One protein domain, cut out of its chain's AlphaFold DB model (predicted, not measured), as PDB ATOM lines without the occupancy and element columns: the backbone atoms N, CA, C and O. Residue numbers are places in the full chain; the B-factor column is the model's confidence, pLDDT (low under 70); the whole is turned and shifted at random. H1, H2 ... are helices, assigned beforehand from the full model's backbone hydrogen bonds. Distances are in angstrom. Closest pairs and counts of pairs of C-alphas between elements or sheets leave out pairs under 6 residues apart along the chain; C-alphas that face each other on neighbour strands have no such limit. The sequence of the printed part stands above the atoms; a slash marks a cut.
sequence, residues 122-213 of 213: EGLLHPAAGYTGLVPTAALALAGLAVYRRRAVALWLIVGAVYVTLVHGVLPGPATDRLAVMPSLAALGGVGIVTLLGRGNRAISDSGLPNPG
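Overview. This is residues 122 to 213 of the 213 residues of an uncharacterized protein of Planctomycetes bacterium SM23_25 (UniProt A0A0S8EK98). The longest helix, H4, is crossed near residues 185 to 195 by H1 in a lopsided X; H2 packs on residues 184 to 188 of H4, and short H3 leads into H4. Residues 122 to 132, 169 to 176 and 205 to 210 stick out. The 92 printed residues hold four named helices, H1 to H4 in order, and no named strand: all helix, loose, with a radius of gyration of the C-alphas of 17.2 A and spans of 57 by 37 by 15 A.

Along the chain. H4, residues 182 to 206, is 36.1 A long and ends at C-alpha 206 (125.960, -30.020, 35.426). H1, residues 125 to 148, is 34.2 A long and begins at C-alpha 125 (145.723, -56.087, 5.857). H2 is residues 152 to 170, 26.8 A, and H3 residues 175 to 180, 10.7 A.

Arrangement. H4 touches H1 with residues 185 to 195 alone, at a steep tilt of 59 degrees; the closest C-alphas, of Gly 144 and Gly 192, are 3.5 A apart. H4 touches H2, opposite ways, at a shallow tilt of 34 degrees, only just short of steep; the closest C-alphas, of Leu 157 and Ser 184, are 5.6 A apart. H1 and H3 are apart. In H2 every O i to N i+4 pair is within hydrogen-bond range, in H1 19 of 20, in H4 20 of 21, and in H3 0 of 2, beside 3 of 3 O i to N i+3 pairs.

Size, cuts and confidence. The C-alphas farthest apart, of Pro 172 and Gly 208, are 56.7 A apart. The printed part has no cut, and the three links are tight. The pLDDT is under 70 at residues 122, 175 to 176, 204 and 210 to 213.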
ATOM      1  N   GLU A 122     153.059 -59.217   2.276       69.62
ATOM      2  CA  GLU A 122     152.581 -58.706   0.973       69.62
ATOM      3  C   GLU A 122     151.068 -58.365   0.906       69.62
ATOM      4  O   GLU A 122     150.476 -58.313  -0.168       69.62
ATOM      5  N   GLY A 123     150.397 -58.107   2.032       78.56
ATOM      6  CA  GLY A 123     148.935 -57.933   2.080       78.56
ATOM      7  C   GLY A 123     148.456 -56.547   2.522       78.56
ATOM      8  O   GLY A 123     148.983 -55.976   3.475       78.56
ATOM      9  N   LEU A 124     147.357 -56.056   1.928       79.44
ATOM     10  CA  LEU A 124     146.657 -54.812   2.325       79.44
ATOM     11  C   LEU A 124     146.191 -54.794   3.798       79.44
ATOM     12  O   LEU A 124     145.950 -53.727   4.363       79.44
ATOM     13  N   LEU A 125     146.093 -55.960   4.444       79.75
ATOM     14  CA  LEU A 125     145.723 -56.087   5.857       79.75
ATOM     15  C   LEU A 125     146.818 -55.586   6.814       79.75
ATOM     16  O   LEU A 125     146.506 -55.060   7.883       79.75
ATOM     17  N   HIS A 126     148.094 -55.696   6.435       76.06
ATOM     18  CA  HIS A 126     149.216 -55.269   7.273       76.06
ATOM     19  C   HIS A 126     149.292 -53.751   7.498       76.06
ATOM     20  O   HIS A 126     149.397 -53.339   8.659       76.06
ATOM     21  N   PRO A 127     149.201 -52.887   6.463       79.06
ATOM     22  CA  PRO A 127     149.156 -51.452   6.696       79.06
ATOM     23  C   PRO A 127     147.892 -51.076   7.470       79.06
ATOM     24  O   PRO A 127     147.990 -50.306   8.423       79.06
ATOM     25  N   ALA A 128     146.736 -51.673   7.151       83.75
ATOM     26  CA  ALA A 128     145.490 -51.407   7.868       83.75
ATOM     27  C   ALA A 128     145.629 -51.649   9.382       83.75
ATOM     28  O   ALA A 128     145.281 -50.765  10.160       83.75
ATOM     29  N   ALA A 129     146.218 -52.776   9.802       81.62
ATOM     30  CA  ALA A 129     146.484 -53.069  11.214       81.62
ATOM     31  C   ALA A 129     147.446 -52.054  11.866       81.62
ATOM     32  O   ALA A 129     147.257 -51.643  13.013       81.62
ATOM     33  N   GLY A 130     148.468 -51.610  11.128       81.62
ATOM     34  CA  GLY A 130     149.386 -50.568  11.584       81.62
ATOM     35  C   GLY A 130     148.686 -49.229  11.823       81.62
ATOM     36  O   GLY A 130     148.893 -48.605  12.866       81.62
ATOM     37  N   TYR A 131     147.827 -48.804  10.893       86.19
ATOM     38  CA  TYR A 131     147.050 -47.569  11.013       86.19
ATOM     39  C   TYR A 131     146.010 -47.647  12.136       86.19
ATOM     40  O   TYR A 131     145.933 -46.718  12.941       86.19
ATOM     41  N   THR A 132     145.253 -48.742  12.238       85.69
ATOM     42  CA  THR A 132     144.208 -48.900  13.266       85.69
ATOM     43  C   THR A 132     144.773 -49.087  14.672       85.69
ATOM     44  O   THR A 132     144.126 -48.685  15.634       85.69
ATOM     45  N   GLY A 133     145.982 -49.634  14.819       85.50
ATOM     46  CA  GLY A 133     146.652 -49.734  16.115       85.50
ATOM     47  C   GLY A 133     147.351 -48.436  16.527       85.50
ATOM     48  O   GLY A 133     147.091 -47.887  17.602       85.50
ATOM     49  N   LEU A 134     148.252 -47.930  15.681       88.62
ATOM     50  CA  LEU A 134     149.159 -46.843  16.058       88.62
ATOM     51  C   LEU A 134     148.452 -45.490  16.143       88.62
ATOM     52  O   LEU A 134     148.662 -44.764  17.114       88.62
ATOM     53  N   VAL A 135     147.623 -45.141  15.152       91.81
ATOM     54  CA  VAL A 135     147.038 -43.792  15.064       91.81
ATOM     55  C   VAL A 135     146.083 -43.510  16.231       91.81
ATOM     56  O   VAL A 135     146.276 -42.489  16.897       91.81
ATOM     57  N   PRO A 136     145.120 -44.392  16.573       91.44
ATOM     58  CA  PRO A 136     144.248 -44.162  17.725       91.44
ATOM     59  C   PRO A 136     145.021 -44.142  19.044       91.44
ATOM     60  O   PRO A 136     144.787 -43.270  19.880       91.44
ATOM     61  N   THR A 137     145.990 -45.048  19.214       90.12
ATOM     62  CA  THR A 137     146.824 -45.096  20.425       90.12
ATOM     63  C   THR A 137     147.628 -43.808  20.591       90.12
ATOM     64  O   THR A 137     147.651 -43.235  21.678       90.12
ATOM     65  N   ALA A 138     148.240 -43.305  19.516       90.81
ATOM     66  CA  ALA A 138     148.979 -42.048  19.530       90.81
ATOM     67  C   ALA A 138     148.062 -40.849  19.822       90.81
ATOM     68  O   ALA A 138     148.400 -40.014  20.661       90.81
ATOM     69  N   ALA A 139     146.881 -40.780  19.199       91.75
ATOM     70  CA  ALA A 139     145.911 -39.715  19.447       91.75
ATOM     71  C   ALA A 139     145.452 -39.688  20.917       91.75
ATOM     72  O   ALA A 139     145.461 -38.634  21.560       91.75
ATOM     73  N   LEU A 140     145.124 -40.853  21.482       91.31
ATOM     74  CA  LEU A 140     144.754 -40.984  22.891       91.31
ATOM     75  C   LEU A 140     145.922 -40.648  23.823       91.31
ATOM     76  O   LEU A 140     145.720 -39.971  24.833       91.31
ATOM     77  N   ALA A 141     147.142 -41.073  23.487       90.38
ATOM     78  CA  ALA A 141     148.336 -40.742  24.257       90.38
ATOM     79  C   ALA A 141     148.598 -39.228  24.274       90.38
ATOM     80  O   ALA A 141     148.906 -38.677  25.333       90.38
ATOM     81  N   LEU A 142     148.410 -38.534  23.145       92.31
ATOM     82  CA  LEU A 142     148.505 -37.072  23.066       92.31
ATOM     83  C   LEU A 142     147.409 -36.381  23.886       92.31
ATOM     84  O   LEU A 142     147.698 -35.409  24.586       92.31
ATOM     85  N   ALA A 143     146.175 -36.894  23.867       89.56
ATOM     86  CA  ALA A 143     145.089 -36.377  24.703       89.56
ATOM     87  C   ALA A 143     145.393 -36.551  26.203       89.56
ATOM     88  O   ALA A 143     145.286 -35.595  26.980       89.56
ATOM     89  N   GLY A 144     145.841 -37.744  26.610       88.62
ATOM     90  CA  GLY A 144     146.284 -38.027  27.974       88.62
ATOM     91  C   GLY A 144     147.440 -37.124  28.396       88.62
ATOM     92  O   GLY A 144     147.408 -36.528  29.477       88.62
ATOM     93  N   LEU A 145     148.417 -36.926  27.510       91.00
ATOM     94  CA  LEU A 145     149.530 -36.014  27.733       91.00
ATOM     95  C   LEU A 145     149.064 -34.561  27.892       91.00
ATOM     96  O   LEU A 145     149.479 -33.898  28.840       91.00
ATOM     97  N   ALA A 146     148.188 -34.050  27.027       91.12
ATOM     98  CA  ALA A 146     147.700 -32.672  27.112       91.12
ATOM     99  C   ALA A 146     147.048 -32.372  28.475       91.12
ATOM    100  O   ALA A 146     147.241 -31.290  29.044       91.12
ATOM    101  N   VAL A 147     146.338 -33.353  29.033       88.94
ATOM    102  CA  VAL A 147     145.706 -33.276  30.356       88.94
ATOM    103  C   VAL A 147     146.746 -33.395  31.477       88.94
ATOM    104  O   VAL A 147     146.723 -32.613  32.430       88.94
ATOM    105  N   TYR A 148     147.666 -34.356  31.377       87.69
ATOM    106  CA  TYR A 148     148.600 -34.709  32.451       87.69
ATOM    107  C   TYR A 148     149.991 -34.083  32.315       87.69
ATOM    108  O   TYR A 148     150.851 -34.371  33.141       87.69
ATOM    109  N   ARG A 149     150.223 -33.162  31.371       87.50
ATOM    110  CA  ARG A 149     151.539 -32.536  31.105       87.50
ATOM    111  C   ARG A 149     152.229 -31.910  32.321       87.50
ATOM    112  O   ARG A 149     153.437 -31.727  32.317       87.50
ATOM    113  N   ARG A 150     151.476 -31.578  33.378       86.19
ATOM    114  CA  ARG A 150     152.007 -31.028  34.644       86.19
ATOM    115  C   ARG A 150     152.323 -32.093  35.705       86.19
ATOM    116  O   ARG A 150     152.799 -31.764  36.790       86.19
ATOM    117  N   ARG A 151     152.013 -33.363  35.444       84.12
ATOM    118  CA  ARG A 151     152.229 -34.486  36.361       84.12
ATOM    119  C   ARG A 151     153.539 -35.177  35.999       84.12
ATOM    120  O   ARG A 151     153.790 -35.478  34.840       84.12
ATOM    121  N   ALA A 152     154.337 -35.486  37.020       80.81
ATOM    122  CA  ALA A 152     155.635 -36.136  36.846       80.81
ATOM    123  C   ALA A 152     155.540 -37.456  36.059       80.81
ATOM    124  O   ALA A 152     156.414 -37.743  35.258       80.81
ATOM    125  N   VAL A 153     154.458 -38.224  36.238       80.12
ATOM    126  CA  VAL A 153     154.243 -39.499  35.532       80.12
ATOM    127  C   VAL A 153     154.174 -39.318  34.012       80.12
ATOM    128  O   VAL A 153     154.790 -40.089  33.288       80.12
ATOM    129  N   ALA A 154     153.494 -38.280  33.514       81.62
ATOM    130  CA  ALA A 154     153.426 -38.032  32.073       81.62
ATOM    131  C   ALA A 154     154.800 -37.664  31.500       81.62
ATOM    132  O   ALA A 154     155.166 -38.142  30.432       81.62
ATOM    133  N   LEU A 155     155.585 -36.874  32.241       83.06
ATOM    134  CA  LEU A 155     156.961 -36.558  31.857       83.06
ATOM    135  C   LEU A 155     157.825 -37.824  31.788       83.06
ATOM    136  O   LEU A 155     158.575 -37.976  30.832       83.06
ATOM    137  N   TRP A 156     157.674 -38.757  32.734       84.56
ATOM    138  CA  TRP A 156     158.393 -40.037  32.710       84.56
ATOM    139  C   TRP A 156     158.065 -40.883  31.485       84.56
ATOM    140  O   TRP A 156     158.974 -41.401  30.839       84.56
ATOM    141  N   LEU A 157     156.783 -40.978  31.134       83.81
ATOM    142  CA  LEU A 157     156.340 -41.740  29.967       83.81
ATOM    143  C   LEU A 157     156.844 -41.114  28.655       83.81
ATOM    144  O   LEU A 157     157.278 -41.842  27.764       83.81
ATOM    145  N   ILE A 158     156.876 -39.779  28.560       87.25
ATOM    146  CA  ILE A 158     157.484 -39.085  27.413       87.25
ATOM    147  C   ILE A 158     158.985 -39.340  27.354       87.25
ATOM    148  O   ILE A 158     159.491 -39.659  26.286       87.25
ATOM    149  N   VAL A 159     159.705 -39.197  28.470       87.06
ATOM    150  CA  VAL A 159     161.160 -39.406  28.501       87.06
ATOM    151  C   VAL A 159     161.501 -40.822  28.041       87.06
ATOM    152  O   VAL A 159     162.406 -40.977  27.228       87.06
ATOM    153  N   GLY A 160     160.743 -41.832  28.477       86.31
ATOM    154  CA  GLY A 160     160.889 -43.205  27.989       86.31
ATOM    155  C   GLY A 160     160.647 -43.326  26.481       86.31
ATOM    156  O   GLY A 160     161.490 -43.865  25.766       86.31
ATOM    157  N   ALA A 161     159.540 -42.774  25.975       87.00
ATOM    158  CA  ALA A 161     159.218 -42.812  24.546       87.00
ATOM    159  C   ALA A 161     160.267 -42.085  23.681       87.00
ATOM    160  O   ALA A 161     160.676 -42.599  22.638       87.00
ATOM    161  N   VAL A 162     160.738 -40.917  24.128       90.06
ATOM    162  CA  VAL A 162     161.790 -40.136  23.465       90.06
ATOM    163  C   VAL A 162     163.115 -40.888  23.502       90.06
ATOM    164  O   VAL A 162     163.758 -41.007  22.465       90.06
ATOM    165  N   TYR A 163     163.506 -41.441  24.654       89.44
ATOM    166  CA  TYR A 163     164.729 -42.234  24.786       89.44
ATOM    167  C   TYR A 163     164.745 -43.396  23.793       89.44
ATOM    168  O   TYR A 163     165.676 -43.511  23.000       89.44
ATOM    169  N   VAL A 164     163.683 -44.207  23.771       87.88
ATOM    170  CA  VAL A 164     163.590 -45.342  22.844       87.88
ATOM    171  C   VAL A 164     163.598 -44.861  21.391       87.88
ATOM    172  O   VAL A 164     164.305 -45.442  20.573       87.88
ATOM    173  N   THR A 165     162.895 -43.773  21.069       89.94
ATOM    174  CA  THR A 165     162.900 -43.191  19.714       89.94
ATOM    175  C   THR A 165     164.300 -42.759  19.280       89.94
ATOM    176  O   THR A 165     164.717 -43.058  18.166       89.94
ATOM    177  N   LEU A 166     165.041 -42.074  20.153       90.94
ATOM    178  CA  LEU A 166     166.394 -41.608  19.852       90.94
ATOM    179  C   LEU A 166     167.368 -42.777  19.702       90.94
ATOM    180  O   LEU A 166     168.150 -42.792  18.753       90.94
ATOM    181  N   VAL A 167     167.290 -43.774  20.587       89.88
ATOM    182  CA  VAL A 167     168.135 -44.973  20.512       89.88
ATOM    183  C   VAL A 167     167.930 -45.703  19.184       89.88
ATOM    184  O   VAL A 167     168.920 -46.009  18.530       89.88
ATOM    185  N   HIS A 168     166.688 -45.895  18.730       87.31
ATOM    186  CA  HIS A 168     166.393 -46.555  17.444       87.31
ATOM    187  C   HIS A 168     166.590 -45.638  16.224       87.31
ATOM    188  O   HIS A 168     166.735 -46.100  15.093       87.31
ATOM    189  N   GLY A 169     166.636 -44.319  16.426       88.75
ATOM    190  CA  GLY A 169     167.111 -43.387  15.404       88.75
ATOM    191  C   GLY A 169     168.614 -43.539  15.153       88.75
ATOM    192  O   GLY A 169     169.075 -43.488  14.010       88.75
ATOM    193  N   VAL A 170     169.385 -43.765  16.217       90.88
ATOM    194  CA  VAL A 170     170.846 -43.908  16.163       90.88
ATOM    195  C   VAL A 170     171.261 -45.316  15.741       90.88
ATOM    196  O   VAL A 170     172.080 -45.457  14.832       90.88
ATOM    197  N   LEU A 171     170.692 -46.338  16.375       89.44
ATOM    198  CA  LEU A 171     171.003 -47.740  16.130       89.44
ATOM    199  C   LEU A 171     169.966 -48.333  15.169       89.44
ATOM    200  O   LEU A 171     168.773 -48.268  15.461       89.44
ATOM    201  N   PRO A 172     170.383 -48.909  14.030       85.00
ATOM    202  CA  PRO A 172     169.477 -49.633  13.160       85.00
ATOM    203  C   PRO A 172     168.915 -50.836  13.918       85.00
ATOM    204  O   PRO A 172     169.645 -51.596  14.557       85.00
ATOM    205  N   GLY A 173     167.605 -50.994  13.824       79.50
ATOM    206  CA  GLY A 173     166.852 -52.095  14.396       79.50
ATOM    207  C   GLY A 173     165.602 -52.340  13.553       79.50
ATOM    208  O   GLY A 173     165.218 -51.467  12.760       79.50
ATOM    209  N   PRO A 174     165.001 -53.534  13.637       75.44
ATOM    210  CA  PRO A 174     163.780 -53.831  12.906       75.44
ATOM    211  C   PRO A 174     162.639 -52.889  13.324       75.44
ATOM    212  O   PRO A 174     162.530 -52.467  14.472       75.44
ATOM    213  N   ALA A 175     161.715 -52.592  12.404       65.12
ATOM    214  CA  ALA A 175     160.554 -51.736  12.692       65.12
ATOM    215  C   ALA A 175     159.655 -52.283  13.827       65.12
ATOM    216  O   ALA A 175     158.869 -51.542  14.424       65.12
ATOM    217  N   THR A 176     159.791 -53.572  14.159       62.88
ATOM    218  CA  THR A 176     159.166 -54.227  15.318       62.88
ATOM    219  C   THR A 176     159.607 -53.632  16.652       62.88
ATOM    220  O   THR A 176     158.885 -53.763  17.639       62.88
ATOM    221  N   ASP A 177     160.725 -52.911  16.699       74.31
ATOM    222  CA  ASP A 177     161.243 -52.312  17.928       74.31
ATOM    223  C   ASP A 177     160.335 -51.206  18.490       74.31
ATOM    224  O   ASP A 177     160.402 -50.868  19.676       74.31
ATOM    225  N   ARG A 178     159.371 -50.716  17.692       79.00
ATOM    226  CA  ARG A 178     158.282 -49.848  18.178       79.00
ATOM    227  C   ARG A 178     157.468 -50.486  19.309       79.00
ATOM    228  O   ARG A 178     156.884 -49.762  20.117       79.00
ATOM    229  N   LEU A 179     157.455 -51.820  19.407       80.81
ATOM    230  CA  LEU A 179     156.798 -52.559  20.490       80.81
ATOM    231  C   LEU A 179     157.336 -52.170  21.873       80.81
ATOM    232  O   LEU A 179     156.564 -52.164  22.828       80.81
ATOM    233  N   ALA A 180     158.603 -51.757  21.983       82.44
ATOM    234  CA  ALA A 180     159.169 -51.288  23.247       82.44
ATOM    235  C   ALA A 180     158.516 -49.981  23.748       82.44
ATOM    236  O   ALA A 180     158.475 -49.725  24.952       82.44
ATOM    237  N   VAL A 181     157.969 -49.159  22.843       85.31
ATOM    238  CA  VAL A 181     157.305 -47.884  23.178       85.31
ATOM    239  C   VAL A 181     155.802 -48.055  23.414       85.31
ATOM    240  O   VAL A 181     155.209 -47.279  24.170       85.31
ATOM    241  N   MET A 182     155.181 -49.081  22.819       86.88
ATOM    242  CA  MET A 182     153.728 -49.297  22.872       86.88
ATOM    243  C   MET A 182     153.143 -49.318  24.295       86.88
ATOM    244  O   MET A 182     152.136 -48.639  24.496       86.88
ATOM    245  N   PRO A 183     153.747 -49.972  25.311       86.50
ATOM    246  CA  PRO A 183     153.216 -49.942  26.676       86.50
ATOM    247  C   PRO A 183     153.128 -48.527  27.258       86.50
ATOM    248  O   PRO A 183     152.152 -48.189  27.928       86.50
ATOM    249  N   SER A 184     154.115 -47.671  26.968       85.94
ATOM    250  CA  SER A 184     154.127 -46.287  27.454       85.94
ATOM    251  C   SER A 184     153.021 -45.454  26.803       85.94
ATOM    252  O   SER A 184     152.343 -44.680  27.483       85.94
ATOM    253  N   LEU A 185     152.797 -45.640  25.498       86.75
ATOM    254  CA  LEU A 185     151.710 -44.967  24.784       86.75
ATOM    255  C   LEU A 185     150.344 -45.488  25.217       86.75
ATOM    256  O   LEU A 185     149.439 -44.688  25.419       86.75
ATOM    257  N   ALA A 186     150.201 -46.799  25.410       88.75
ATOM    258  CA  ALA A 186     148.968 -47.410  25.892       88.75
ATOM    259  C   ALA A 186     148.606 -46.894  27.293       88.75
ATOM    260  O   ALA A 186     147.459 -46.515  27.530       88.75
ATOM    261  N   ALA A 187     149.586 -46.784  28.197       86.19
ATOM    262  CA  ALA A 187     149.385 -46.192  29.519       86.19
ATOM    263  C   ALA A 187     148.919 -44.726  29.431       86.19
ATOM    264  O   ALA A 187     147.940 -44.352  30.079       86.19
ATOM    265  N   LEU A 188     149.568 -43.898  28.600       86.88
ATOM    266  CA  LEU A 188     149.128 -42.516  28.353       86.88
ATOM    267  C   LEU A 188     147.730 -42.456  27.722       86.88
ATOM    268  O   LEU A 188     146.916 -41.617  28.111       86.88
ATOM    269  N   GLY A 189     147.442 -43.355  26.783       88.38
ATOM    270  CA  GLY A 189     146.152 -43.462  26.113       88.38
ATOM    271  C   GLY A 189     145.026 -43.812  27.080       88.38
ATOM    272  O   GLY A 189     143.992 -43.144  27.073       88.38
ATOM    273  N   GLY A 190     145.252 -44.768  27.984       88.25
ATOM    274  CA  GLY A 190     144.308 -45.119  29.048       88.25
ATOM    275  C   GLY A 190     143.991 -43.933  29.964       88.25
ATOM    276  O   GLY A 190     142.825 -43.669  30.261       88.25
ATOM    277  N   VAL A 191     145.004 -43.141  30.336       84.56
ATOM    278  CA  VAL A 191     144.796 -41.890  31.089       84.56
ATOM    279  C   VAL A 191     143.959 -40.881  30.288       84.56
ATOM    280  O   VAL A 191     143.099 -40.197  30.858       84.56
ATOM    281  N   GLY A 192     144.175 -40.797  28.973       83.31
ATOM    282  CA  GLY A 192     143.364 -39.994  28.057       83.31
ATOM    283  C   GLY A 192     141.888 -40.395  28.080       83.31
ATOM    284  O   GLY A 192     141.037 -39.543  28.342       83.31
ATOM    285  N   ILE A 193     141.597 -41.688  27.901       89.25
ATOM    286  CA  ILE A 193     140.232 -42.243  27.924       89.25
ATOM    287  C   ILE A 193     139.531 -41.912  29.245       89.25
ATOM    288  O   ILE A 193     138.460 -41.305  29.238       89.25
ATOM    289  N   VAL A 194     140.153 -42.242  30.384       87.06
ATOM    290  CA  VAL A 194     139.566 -42.002  31.716       87.06
ATOM    291  C   VAL A 194     139.258 -40.519  31.929       87.06
ATOM    292  O   VAL A 194     138.234 -40.167  32.515       87.06
ATOM    293  N   THR A 195     140.108 -39.625  31.421       81.94
ATOM    294  CA  THR A 195     139.863 -38.183  31.536       81.94
ATOM    295  C   THR A 195     138.682 -37.733  30.683       81.94
ATOM    296  O   THR A 195     137.866 -36.938  31.156       81.94
ATOM    297  N   LEU A 196     138.599 -38.191  29.432       84.56
ATOM    298  CA  LEU A 196     137.513 -37.820  28.523       84.56
ATOM    299  C   LEU A 196     136.161 -38.284  29.076       84.56
ATOM    300  O   LEU A 196     135.240 -37.472  29.180       84.56
ATOM    301  N   LEU A 197     136.086 -39.529  29.551       89.31
ATOM    302  CA  LEU A 197     134.888 -40.072  30.199       89.31
ATOM    303  C   LEU A 197     134.537 -39.303  31.485       89.31
ATOM    304  O   LEU A 197     133.395 -38.890  31.681       89.31
ATOM    305  N   GLY A 198     135.528 -39.009  32.333       86.69
ATOM    306  CA  GLY A 198     135.314 -38.267  33.581       86.69
ATOM    307  C   GLY A 198     134.922 -36.790  33.405       86.69
ATOM    308  O   GLY A 198     134.447 -36.167  34.359       86.69
ATOM    309  N   ARG A 199     135.138 -36.199  32.222       80.75
ATOM    310  CA  ARG A 199     134.609 -34.872  31.861       80.75
ATOM    311  C   ARG A 199     133.173 -34.959  31.357       80.75
ATOM    312  O   ARG A 199     132.373 -34.117  31.748       80.75
ATOM    313  N   GLY A 200     132.852 -35.980  30.561       75.56
ATOM    314  CA  GLY A 200     131.486 -36.239  30.097       75.56
ATOM    315  C   GLY A 200     130.507 -36.392  31.261       75.56
ATOM    316  O   GLY A 200     129.500 -35.692  31.307       75.56
ATOM    317  N   ASN A 201     130.868 -37.190  32.270       77.56
ATOM    318  CA  ASN A 201     130.009 -37.399  33.442       77.56
ATOM    319  C   ASN A 201     129.755 -36.112  34.244       77.56
ATOM    320  O   ASN A 201     128.666 -35.923  34.773       77.56
ATOM    321  N   ARG A 202     130.741 -35.206  34.316       79.06
ATOM    322  CA  ARG A 202     130.560 -33.902  34.974       79.06
ATOM    323  C   ARG A 202     129.657 -32.980  34.163       79.06
ATOM    324  O   ARG A 202     128.740 -32.412  34.727       79.06
ATOM    325  N   ALA A 203     129.850 -32.911  32.848       72.94
ATOM    326  CA  ALA A 203     129.002 -32.100  31.976       72.94
ATOM    327  C   ALA A 203     127.529 -32.562  31.975       72.94
ATOM    328  O   ALA A 203     126.634 -31.725  31.917       72.94
ATOM    329  N   ILE A 204     127.272 -33.873  32.063       66.44
ATOM    330  CA  ILE A 204     125.913 -34.428  32.198       66.44
ATOM    331  C   ILE A 204     125.327 -34.103  33.579       66.44
ATOM    332  O   ILE A 204     124.174 -33.700  33.673       66.44
ATOM    333  N   SER A 205     126.127 -34.214  34.646       76.62
ATOM    334  CA  SER A 205     125.695 -33.822  35.994       76.62
ATOM    335  C   SER A 205     125.370 -32.326  36.090       76.62
ATOM    336  O   SER A 205     124.432 -31.955  36.790       76.62
ATOM    337  N   ASP A 206     126.127 -31.477  35.395       81.56
ATOM    338  CA  ASP A 206     125.960 -30.020  35.426       81.56
ATOM    339  C   ASP A 206     124.798 -29.537  34.534       81.56
ATOM    340  O   ASP A 206     124.268 -28.450  34.756       81.56
ATOM    341  N   SER A 207     124.366 -30.326  33.541       80.69
ATOM    342  CA  SER A 207     123.268 -29.960  32.629       80.69
ATOM    343  C   SER A 207     121.867 -30.237  33.189       80.69
ATOM    344  O   SER A 207     120.878 -29.904  32.539       80.69
ATOM    345  N   GLY A 208     121.765 -30.836  34.382       82.44
ATOM    346  CA  GLY A 208     120.487 -31.175  35.017       82.44
ATOM    347  C   GLY A 208     119.701 -32.277  34.295       82.44
ATOM    348  O   GLY A 208     118.537 -32.507  34.621       82.44
ATOM    349  N   LEU A 209     120.313 -32.957  33.320       75.81
ATOM    350  CA  LEU A 209     119.690 -34.082  32.633       75.81
ATOM    351  C   LEU A 209     119.688 -35.314  33.557       75.81
ATOM    352  O   LEU A 209     120.695 -35.589  34.216       75.81
ATOM    353  N   PRO A 210     118.579 -36.071  33.624       67.12
ATOM    354  CA  PRO A 210     118.519 -37.290  34.420       67.12
ATOM    355  C   PRO A 210     119.554 -38.303  33.913       67.12
ATOM    356  O   PRO A 210     119.704 -38.507  32.710       67.12
ATOM    357  N   ASN A 211     120.281 -38.918  34.846       67.31
ATOM    358  CA  ASN A 211     121.348 -39.870  34.548       67.31
ATOM    359  C   ASN A 211     120.755 -41.112  33.844       67.31
ATOM    360  O   ASN A 211     119.897 -41.767  34.445       67.31
ATOM    361  N   PRO A 212     121.156 -41.438  32.599       62.38
ATOM    362  CA  PRO A 212     120.698 -42.643  31.921       62.38
ATOM    363  C   PRO A 212     121.442 -43.833  32.537       62.38
ATOM    364  O   PRO A 212     122.596 -44.083  32.199       62.38
ATOM    365  N   GLY A 213     120.814 -44.471  33.527       61.47
ATOM    366  CA  GLY A 213     121.354 -45.645  34.222       61.47
ATOM    367  C   GLY A 213     121.697 -46.798  33.289       61.47
ATOM    368  O   GLY A 213     120.956 -46.994  32.300       61.47
TER     369      GLY A 213